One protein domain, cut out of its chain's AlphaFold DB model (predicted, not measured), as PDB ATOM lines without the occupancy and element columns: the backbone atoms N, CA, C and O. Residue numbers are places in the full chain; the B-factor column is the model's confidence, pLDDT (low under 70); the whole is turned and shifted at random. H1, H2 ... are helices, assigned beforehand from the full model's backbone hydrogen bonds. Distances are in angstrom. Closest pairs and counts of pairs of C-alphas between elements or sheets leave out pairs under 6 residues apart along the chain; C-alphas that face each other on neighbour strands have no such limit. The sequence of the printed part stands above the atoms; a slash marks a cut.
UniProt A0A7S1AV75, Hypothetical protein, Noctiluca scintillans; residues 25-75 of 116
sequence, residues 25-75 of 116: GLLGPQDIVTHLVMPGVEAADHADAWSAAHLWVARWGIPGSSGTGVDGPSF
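This is residues 25 to 75 of the 116 residues of the protein "Hypothetical protein" of Noctiluca scintillans (UniProt A0A7S1AV75). One long helix, H2, makes the length of a rod, with the short helix H1 packed on its middle at a slant and the one-turn helix H3 near the end of H2 at Trp 60. At that same end, residues 26 to 27 and residues 70 to 71 make a short antiparallel pairing; at the other end, residues 39 to 44 stick out. The printed part has 51 residues with three named helices in the order H1, H2, H3 and no named strand, and its class is all helix. The whole is only just compact, close to loose, with a radius of gyration of the C-alphas of 11.6 A and spans of 35 by 16 by 15 A.

H2 covers residues 43 to 60 and is 25.9 A long, from C-alpha 43 at (133.479, 155.644, 173.002) to C-alpha 60 at (111.976, 167.038, 181.967). H1 covers residues 29 to 36 and is 10.5 A long, beginning with C-alpha 29 at (122.056, 161.456, 183.212). H3 covers residues 72 to 75, 5.1 A from first to last C-alpha, and ends at (109.168, 160.776, 184.299).

H1 and H2 touch, and their closest C-alphas are those of Pro 29 and Ala 53, 5.0 A apart. They run opposite ways at a steep tilt of 54 degrees. H2 and H3 are close but not clearly touching; the closest C-alphas, those of Trp 60 and Ser 74, are 6.3 A apart. H1 and H3 are apart. In H1 and H2 every O i to N i+4 pair is within hydrogen-bond range; H3 is too short for such a pair, and its one O i to N i+3 pair is within range.

The two C-alphas farthest apart are those of Gly 40 and Gly 64, 36.6 A. The link from H1 to H2 is short, with 6 residues, and the link from H2 to H3 is long, with 11 residues. Residues 39 to 44, of which 43 and 44 belong to H2, stand free. The printed part has no cut. Its mean pLDDT is 89.5, and no printed residue is under 70.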
ATOM      1  N   GLY A  25     115.878 158.266 194.045       94.31
ATOM      2  CA  GLY A  25     114.525 158.661 193.668       94.31
ATOM      3  C   GLY A  25     114.465 159.673 192.521       94.31
ATOM      4  O   GLY A  25     113.378 160.201 192.248       94.31
ATOM      5  N   LEU A  26     115.586 159.942 191.855       96.00
ATOM      6  CA  LEU A  26     115.745 160.836 190.718       96.00
ATOM      7  C   LEU A  26     116.467 160.096 189.585       96.00
ATOM      8  O   LEU A  26     117.461 159.424 189.782       96.00
ATOM      9  N   LEU A  27     115.997 160.257 188.349       96.31
ATOM     10  CA  LEU A  27     116.740 159.771 187.185       96.31
ATOM     11  C   LEU A  27     117.724 160.840 186.728       96.31
ATOM     12  O   LEU A  27     117.318 161.857 186.148       96.31
ATOM     13  N   GLY A  28     119.004 160.610 186.999       95.62
ATOM     14  CA  GLY A  28     120.106 161.428 186.525       95.62
ATOM     15  C   GLY A  28     120.585 161.020 185.124       95.62
ATOM     16  O   GLY A  28     120.212 159.973 184.586       95.62
ATOM     17  N   PRO A  29     121.463 161.824 184.496       95.81
ATOM     18  CA  PRO A  29     122.056 161.456 183.212       95.81
ATOM     19  C   PRO A  29     122.861 160.151 183.277       95.81
ATOM     20  O   PRO A  29     122.882 159.395 182.310       95.81
ATOM     21  N   GLN A  30     123.502 159.880 184.419       95.06
ATOM     22  CA  GLN A  30     124.295 158.672 184.641       95.06
ATOM     23  C   GLN A  30     123.436 157.406 184.564       95.06
ATOM     24  O   GLN A  30     123.837 156.443 183.907       95.06
ATOM     25  N   ASP A  31     122.260 157.423 185.191       95.50
ATOM     26  CA  ASP A  31     121.295 156.323 185.160       95.50
ATOM     27  C   ASP A  31     120.904 155.993 183.722       95.50
ATOM     28  O   ASP A  31     121.073 154.871 183.244       95.50
ATOM     29  N   ILE A  32     120.491 157.020 182.974       94.12
ATOM     30  CA  ILE A  32     120.049 156.891 181.583       94.12
ATOM     31  C   ILE A  32     121.166 156.322 180.704       94.12
ATOM     32  O   ILE A  32     120.945 155.365 179.961       94.12
ATOM     33  N   VAL A  33     122.374 156.882 180.786       94.69
ATOM     34  CA  VAL A  33     123.502 156.466 179.938       94.69
ATOM     35  C   VAL A  33     123.913 155.032 180.232       94.69
ATOM     36  O   VAL A  33     124.184 154.280 179.301       94.69
ATOM     37  N   THR A  34     123.891 154.624 181.500       93.00
ATOM     38  CA  THR A  34     124.233 153.250 181.890       93.00
ATOM     39  C   THR A  34     123.272 152.226 181.276       93.00
ATOM     40  O   THR A  34     123.681 151.110 180.964       93.00
ATOM     41  N   HIS A  35     122.012 152.606 181.042       90.50
ATOM     42  CA  HIS A  35     121.034 151.756 180.359       90.50
ATOM     43  C   HIS A  35     121.080 151.838 178.826       90.50
ATOM     44  O   HIS A  35     120.664 150.888 178.163       90.50
ATOM     45  N   LEU A  36     121.562 152.945 178.252       88.50
ATOM     46  CA  LEU A  36     121.688 153.112 176.798       88.50
ATOM     47  C   LEU A  36     122.974 152.491 176.243       88.50
ATOM     48  O   LEU A  36     122.974 151.944 175.140       88.50
ATOM     49  N   VAL A  37     124.071 152.570 176.995       88.19
ATOM     50  CA  VAL A  37     125.377 152.076 176.562       88.19
ATOM     51  C   VAL A  37     125.513 150.611 176.957       88.19
ATOM     52  O   VAL A  37     125.867 150.260 178.080       88.19
ATOM     53  N   MET A  38     125.236 149.734 175.996       79.88
ATOM     54  CA  MET A  38     125.475 148.302 176.149       79.88
ATOM     55  C   MET A  38     126.983 147.990 176.188       79.88
ATOM     56  O   MET A  38     127.792 148.712 175.597       79.88
ATOM     57  N   PRO A  39     127.395 146.883 176.830       78.25
ATOM     58  CA  PRO A  39     128.782 146.437 176.777       78.25
ATOM     59  C   PRO A  39     129.227 146.221 175.323       78.25
ATOM     60  O   PRO A  39     128.601 145.450 174.597       78.25
ATOM     61  N   GLY A  40     130.316 146.876 174.912       76.06
ATOM     62  CA  GLY A  40     130.876 146.765 173.556       76.06
ATOM     63  C   GLY A  40     130.526 147.912 172.602       76.06
ATOM     64  O   GLY A  40     130.873 147.830 171.429       76.06
ATOM     65  N   VAL A  41     129.865 148.961 173.092       75.25
ATOM     66  CA  VAL A  41     129.604 150.202 172.349       75.25
ATOM     67  C   VAL A  41     130.863 151.087 172.310       75.25
ATOM     68  O   VAL A  41     131.620 151.142 173.284       75.25
ATOM     69  N   GLU A  42     131.106 151.754 171.177       81.25
ATOM     70  CA  GLU A  42     132.270 152.621 170.957       81.25
ATOM     71  C   GLU A  42     132.225 153.875 171.849       81.25
ATOM     72  O   GLU A  42     131.168 154.356 172.262       81.25
ATOM     73  N   ALA A  43     133.390 154.466 172.132       74.38
ATOM     74  CA  ALA A  43     133.479 155.644 173.002       74.38
ATOM     75  C   ALA A  43     132.750 156.885 172.442       74.38
ATOM     76  O   ALA A  43     132.307 157.734 173.216       74.38
ATOM     77  N   ALA A  44     132.621 156.998 171.114       73.44
ATOM     78  CA  ALA A  44     131.888 158.088 170.464       73.44
ATOM     79  C   ALA A  44     130.385 158.025 170.781       73.44
ATOM     80  O   ALA A  44     129.800 159.023 171.199       73.44
ATOM     81  N   ASP A  45     129.803 156.828 170.715       83.81
ATOM     82  CA  ASP A  45     128.392 156.589 171.028       83.81
ATOM     83  C   ASP A  45     128.085 156.890 172.507       83.81
ATOM     84  O   ASP A  45     126.993 157.341 172.852       83.81
ATOM     85  N   HIS A  46     129.069 156.709 173.398       88.81
ATOM     86  CA  HIS A  46     128.937 157.087 174.806       88.81
ATOM     87  C   HIS A  46     128.844 158.611 174.995       88.81
ATOM     88  O   HIS A  46     128.100 159.079 175.859       88.81
ATOM     89  N   ALA A  47     129.598 159.405 174.227       90.62
ATOM     90  CA  ALA A  47     129.544 160.864 174.321       90.62
ATOM     91  C   ALA A  47     128.189 161.401 173.836       90.62
ATOM     92  O   ALA A  47     127.574 162.221 174.522       90.62
ATOM     93  N   ASP A  48     127.688 160.872 172.719       92.25
ATOM     94  CA  ASP A  48     126.382 161.248 172.176       92.25
ATOM     95  C   ASP A  48     125.243 160.840 173.120       92.25
ATOM     96  O   ASP A  48     124.357 161.651 173.411       92.25
ATOM     97  N   ALA A  49     125.302 159.630 173.691       92.19
ATOM     98  CA  ALA A  49     124.352 159.182 174.710       92.19
ATOM     99  C   ALA A  49     124.369 160.094 175.946       92.19
ATOM    100  O   ALA A  49     123.312 160.453 176.471       92.19
ATOM    101  N   TRP A  50     125.556 160.517 176.392       95.00
ATOM    102  CA  TRP A  50     125.709 161.422 177.531       95.00
ATOM    103  C   TRP A  50     125.085 162.795 177.280       95.00
ATOM    104  O   TRP A  50     124.348 163.314 178.128       95.00
ATOM    105  N   SER A  51     125.339 163.371 176.106       95.06
ATOM    106  CA  SER A  51     124.750 164.642 175.684       95.06
ATOM    107  C   SER A  51     123.229 164.549 175.543       95.06
ATOM    108  O   SER A  51     122.516 165.424 176.041       95.06
ATOM    109  N   ALA A  52     122.715 163.475 174.939       94.62
ATOM    110  CA  ALA A  52     121.280 163.236 174.817       94.62
ATOM    111  C   ALA A  52     120.607 163.081 176.191       94.62
ATOM    112  O   ALA A  52     119.558 163.681 176.433       94.62
ATOM    113  N   ALA A  53     121.233 162.350 177.118       95.12
ATOM    114  CA  ALA A  53     120.732 162.184 178.478       95.12
ATOM    115  C   ALA A  53     120.677 163.518 179.238       95.12
ATOM    116  O   ALA A  53     119.670 163.818 179.876       95.12
ATOM    117  N   HIS A  54     121.708 164.361 179.117       95.62
ATOM    118  CA  HIS A  54     121.705 165.702 179.715       95.62
ATOM    119  C   HIS A  54     120.570 166.570 179.180       95.62
ATOM    120  O   HIS A  54     119.870 167.216 179.957       95.62
ATOM    121  N   LEU A  55     120.370 166.577 177.860       94.94
ATOM    122  CA  LEU A  55     119.289 167.334 177.234       94.94
ATOM    123  C   LEU A  55     117.917 166.829 177.685       94.94
ATOM    124  O   LEU A  55     117.031 167.633 177.974       94.94
ATOM    125  N   TRP A  56     117.746 165.513 177.786       94.75
ATOM    126  CA  TRP A  56     116.504 164.914 178.259       94.75
ATOM    127  C   TRP A  56     116.218 165.281 179.723       94.75
ATOM    128  O   TRP A  56     115.119 165.747 180.026       94.75
ATOM    129  N   VAL A  57     117.210 165.176 180.615       95.06
ATOM    130  CA  VAL A  57     117.070 165.581 182.026       95.06
ATOM    131  C   VAL A  57     116.814 167.082 182.146       95.06
ATOM    132  O   VAL A  57     115.964 167.490 182.926       95.06
ATOM    133  N   ALA A  58     117.475 167.921 181.349       93.62
ATOM    134  CA  ALA A  58     117.224 169.363 181.350       93.62
ATOM    135  C   ALA A  58     115.804 169.716 180.873       93.62
ATOM    136  O   ALA A  58     115.208 170.671 181.368       93.62
ATOM    137  N   ARG A  59     115.254 168.945 179.924       94.38
ATOM    138  CA  ARG A  59     113.900 169.142 179.387       94.38
ATOM    139  C   ARG A  59     112.808 168.744 180.382       94.38
ATOM    140  O   ARG A  59     111.780 169.414 180.434       94.38
ATOM    141  N   TRP A  60     113.011 167.656 181.124       94.75
ATOM    142  CA  TRP A  60     111.976 167.038 181.967       94.75
ATOM    143  C   TRP A  60     112.234 167.135 183.473       94.75
ATOM    144  O   TRP A  60     111.386 166.722 184.260       94.75
ATOM    145  N   GLY A  61     113.389 167.653 183.880       91.62
ATOM    146  CA  GLY A  61     113.760 167.824 185.279       91.62
ATOM    147  C   GLY A  61     112.931 168.894 185.982       91.62
ATOM    148  O   GLY A  61     112.298 169.749 185.359       91.62
ATOM    149  N   ILE A  62     112.945 168.856 187.314       87.06
ATOM    150  CA  ILE A  62     112.198 169.809 188.135       87.06
ATOM    151  C   ILE A  62     112.965 171.142 188.182       87.06
ATOM    152  O   ILE A  62     114.103 171.183 188.655       87.06
ATOM    153  N   PRO A  63     112.366 172.269 187.754       85.19
ATOM    154  CA  PRO A  63     113.024 173.563 187.861       85.19
ATOM    155  C   PRO A  63     113.267 173.915 189.332       85.19
ATOM    156  O   PRO A  63     112.330 173.992 190.126       85.19
ATOM    157  N   GLY A  64     114.526 174.164 189.697       80.19
ATOM    158  CA  GLY A  64     114.889 174.624 191.038       80.19
ATOM    159  C   GLY A  64     114.994 173.534 192.109       80.19
ATOM    160  O   GLY A  64     115.165 173.879 193.280       80.19
ATOM    161  N   SER A  65     114.935 172.245 191.754       78.75
ATOM    162  CA  SER A  65     115.342 171.186 192.683       78.75
ATOM    163  C   SER A  65     116.852 171.231 192.917       78.75
ATOM    164  O   SER A  65     117.637 171.489 192.007       78.75
ATOM    165  N   SER A  66     117.280 170.957 194.150       74.00
ATOM    166  CA  SER A  66     118.707 170.867 194.492       74.00
ATOM    167  C   SER A  66     119.406 169.661 193.843       74.00
ATOM    168  O   SER A  66     120.632 169.617 193.827       74.00
ATOM    169  N   GLY A  67     118.637 168.703 193.313       75.75
ATOM    170  CA  GLY A  67     119.117 167.579 192.510       75.75
ATOM    171  C   GLY A  67     118.922 167.830 191.014       75.75
ATOM    172  O   GLY A  67     117.903 168.393 190.604       75.75
ATOM    173  N   THR A  68     119.900 167.411 190.211       86.75
ATOM    174  CA  THR A  68     119.811 167.384 188.745       86.75
ATOM    175  C   THR A  68     119.249 166.031 188.322       86.75
ATOM    176  O   THR A  68     119.982 165.056 188.229       86.75
ATOM    177  N   GLY A  69     117.936 165.953 188.104       93.00
ATOM    178  CA  GLY A  69     117.294 164.691 187.742       93.00
ATOM    179  C   GLY A  69     115.794 164.809 187.503       93.00
ATOM    180  O   GLY A  69     115.195 165.878 187.669       93.00
ATOM    181  N   VAL A  70     115.197 163.693 187.098       95.75
ATOM    182  CA  VAL A  70     113.765 163.573 186.804       95.75
ATOM    183  C   VAL A  70     113.114 162.677 187.854       95.75
ATOM    184  O   VAL A  70     113.468 161.508 187.970       95.75
ATOM    185  N   ASP A  71     112.156 163.201 188.616       95.00
ATOM    186  CA  ASP A  71     111.415 162.412 189.606       95.00
ATOM    187  C   ASP A  71     110.336 161.524 188.953       95.00
ATOM    188  O   ASP A  71     110.000 161.661 187.776       95.00
ATOM    189  N   GLY A  72     109.755 160.600 189.722       93.25
ATOM    190  CA  GLY A  72     108.730 159.674 189.218       93.25
ATOM    191  C   GLY A  72     107.534 160.352 188.516       93.25
ATOM    192  O   GLY A  72     107.151 159.930 187.417       93.25
ATOM    193  N   PRO A  73     106.917 161.397 189.104       93.06
ATOM    194  CA  PRO A  73     105.871 162.177 188.443       93.06
ATOM    195  C   PRO A  73     106.312 162.821 187.121       93.06
ATOM    196  O   PRO A  73     105.582 162.708 186.130       93.06
ATOM    197  N   SER A  74     107.490 163.449 187.080       93.56
ATOM    198  CA  SER A  74     108.006 164.095 185.866       93.56
ATOM    199  C   SER A  74     108.388 163.068 184.803       93.56
ATOM    200  O   SER A  74     108.095 163.275 183.629       93.56
ATOM    201  N   PHE A  75     108.908 161.902 185.197       94.25
ATOM    202  CA  PHE A  75     109.168 160.776 184.299       94.25
ATOM    203  C   PHE A  75     107.885 160.301 183.611       94.25
ATOM    204  O   PHE A  75     107.832 160.137 182.391       94.25
TER     205      PHE A  75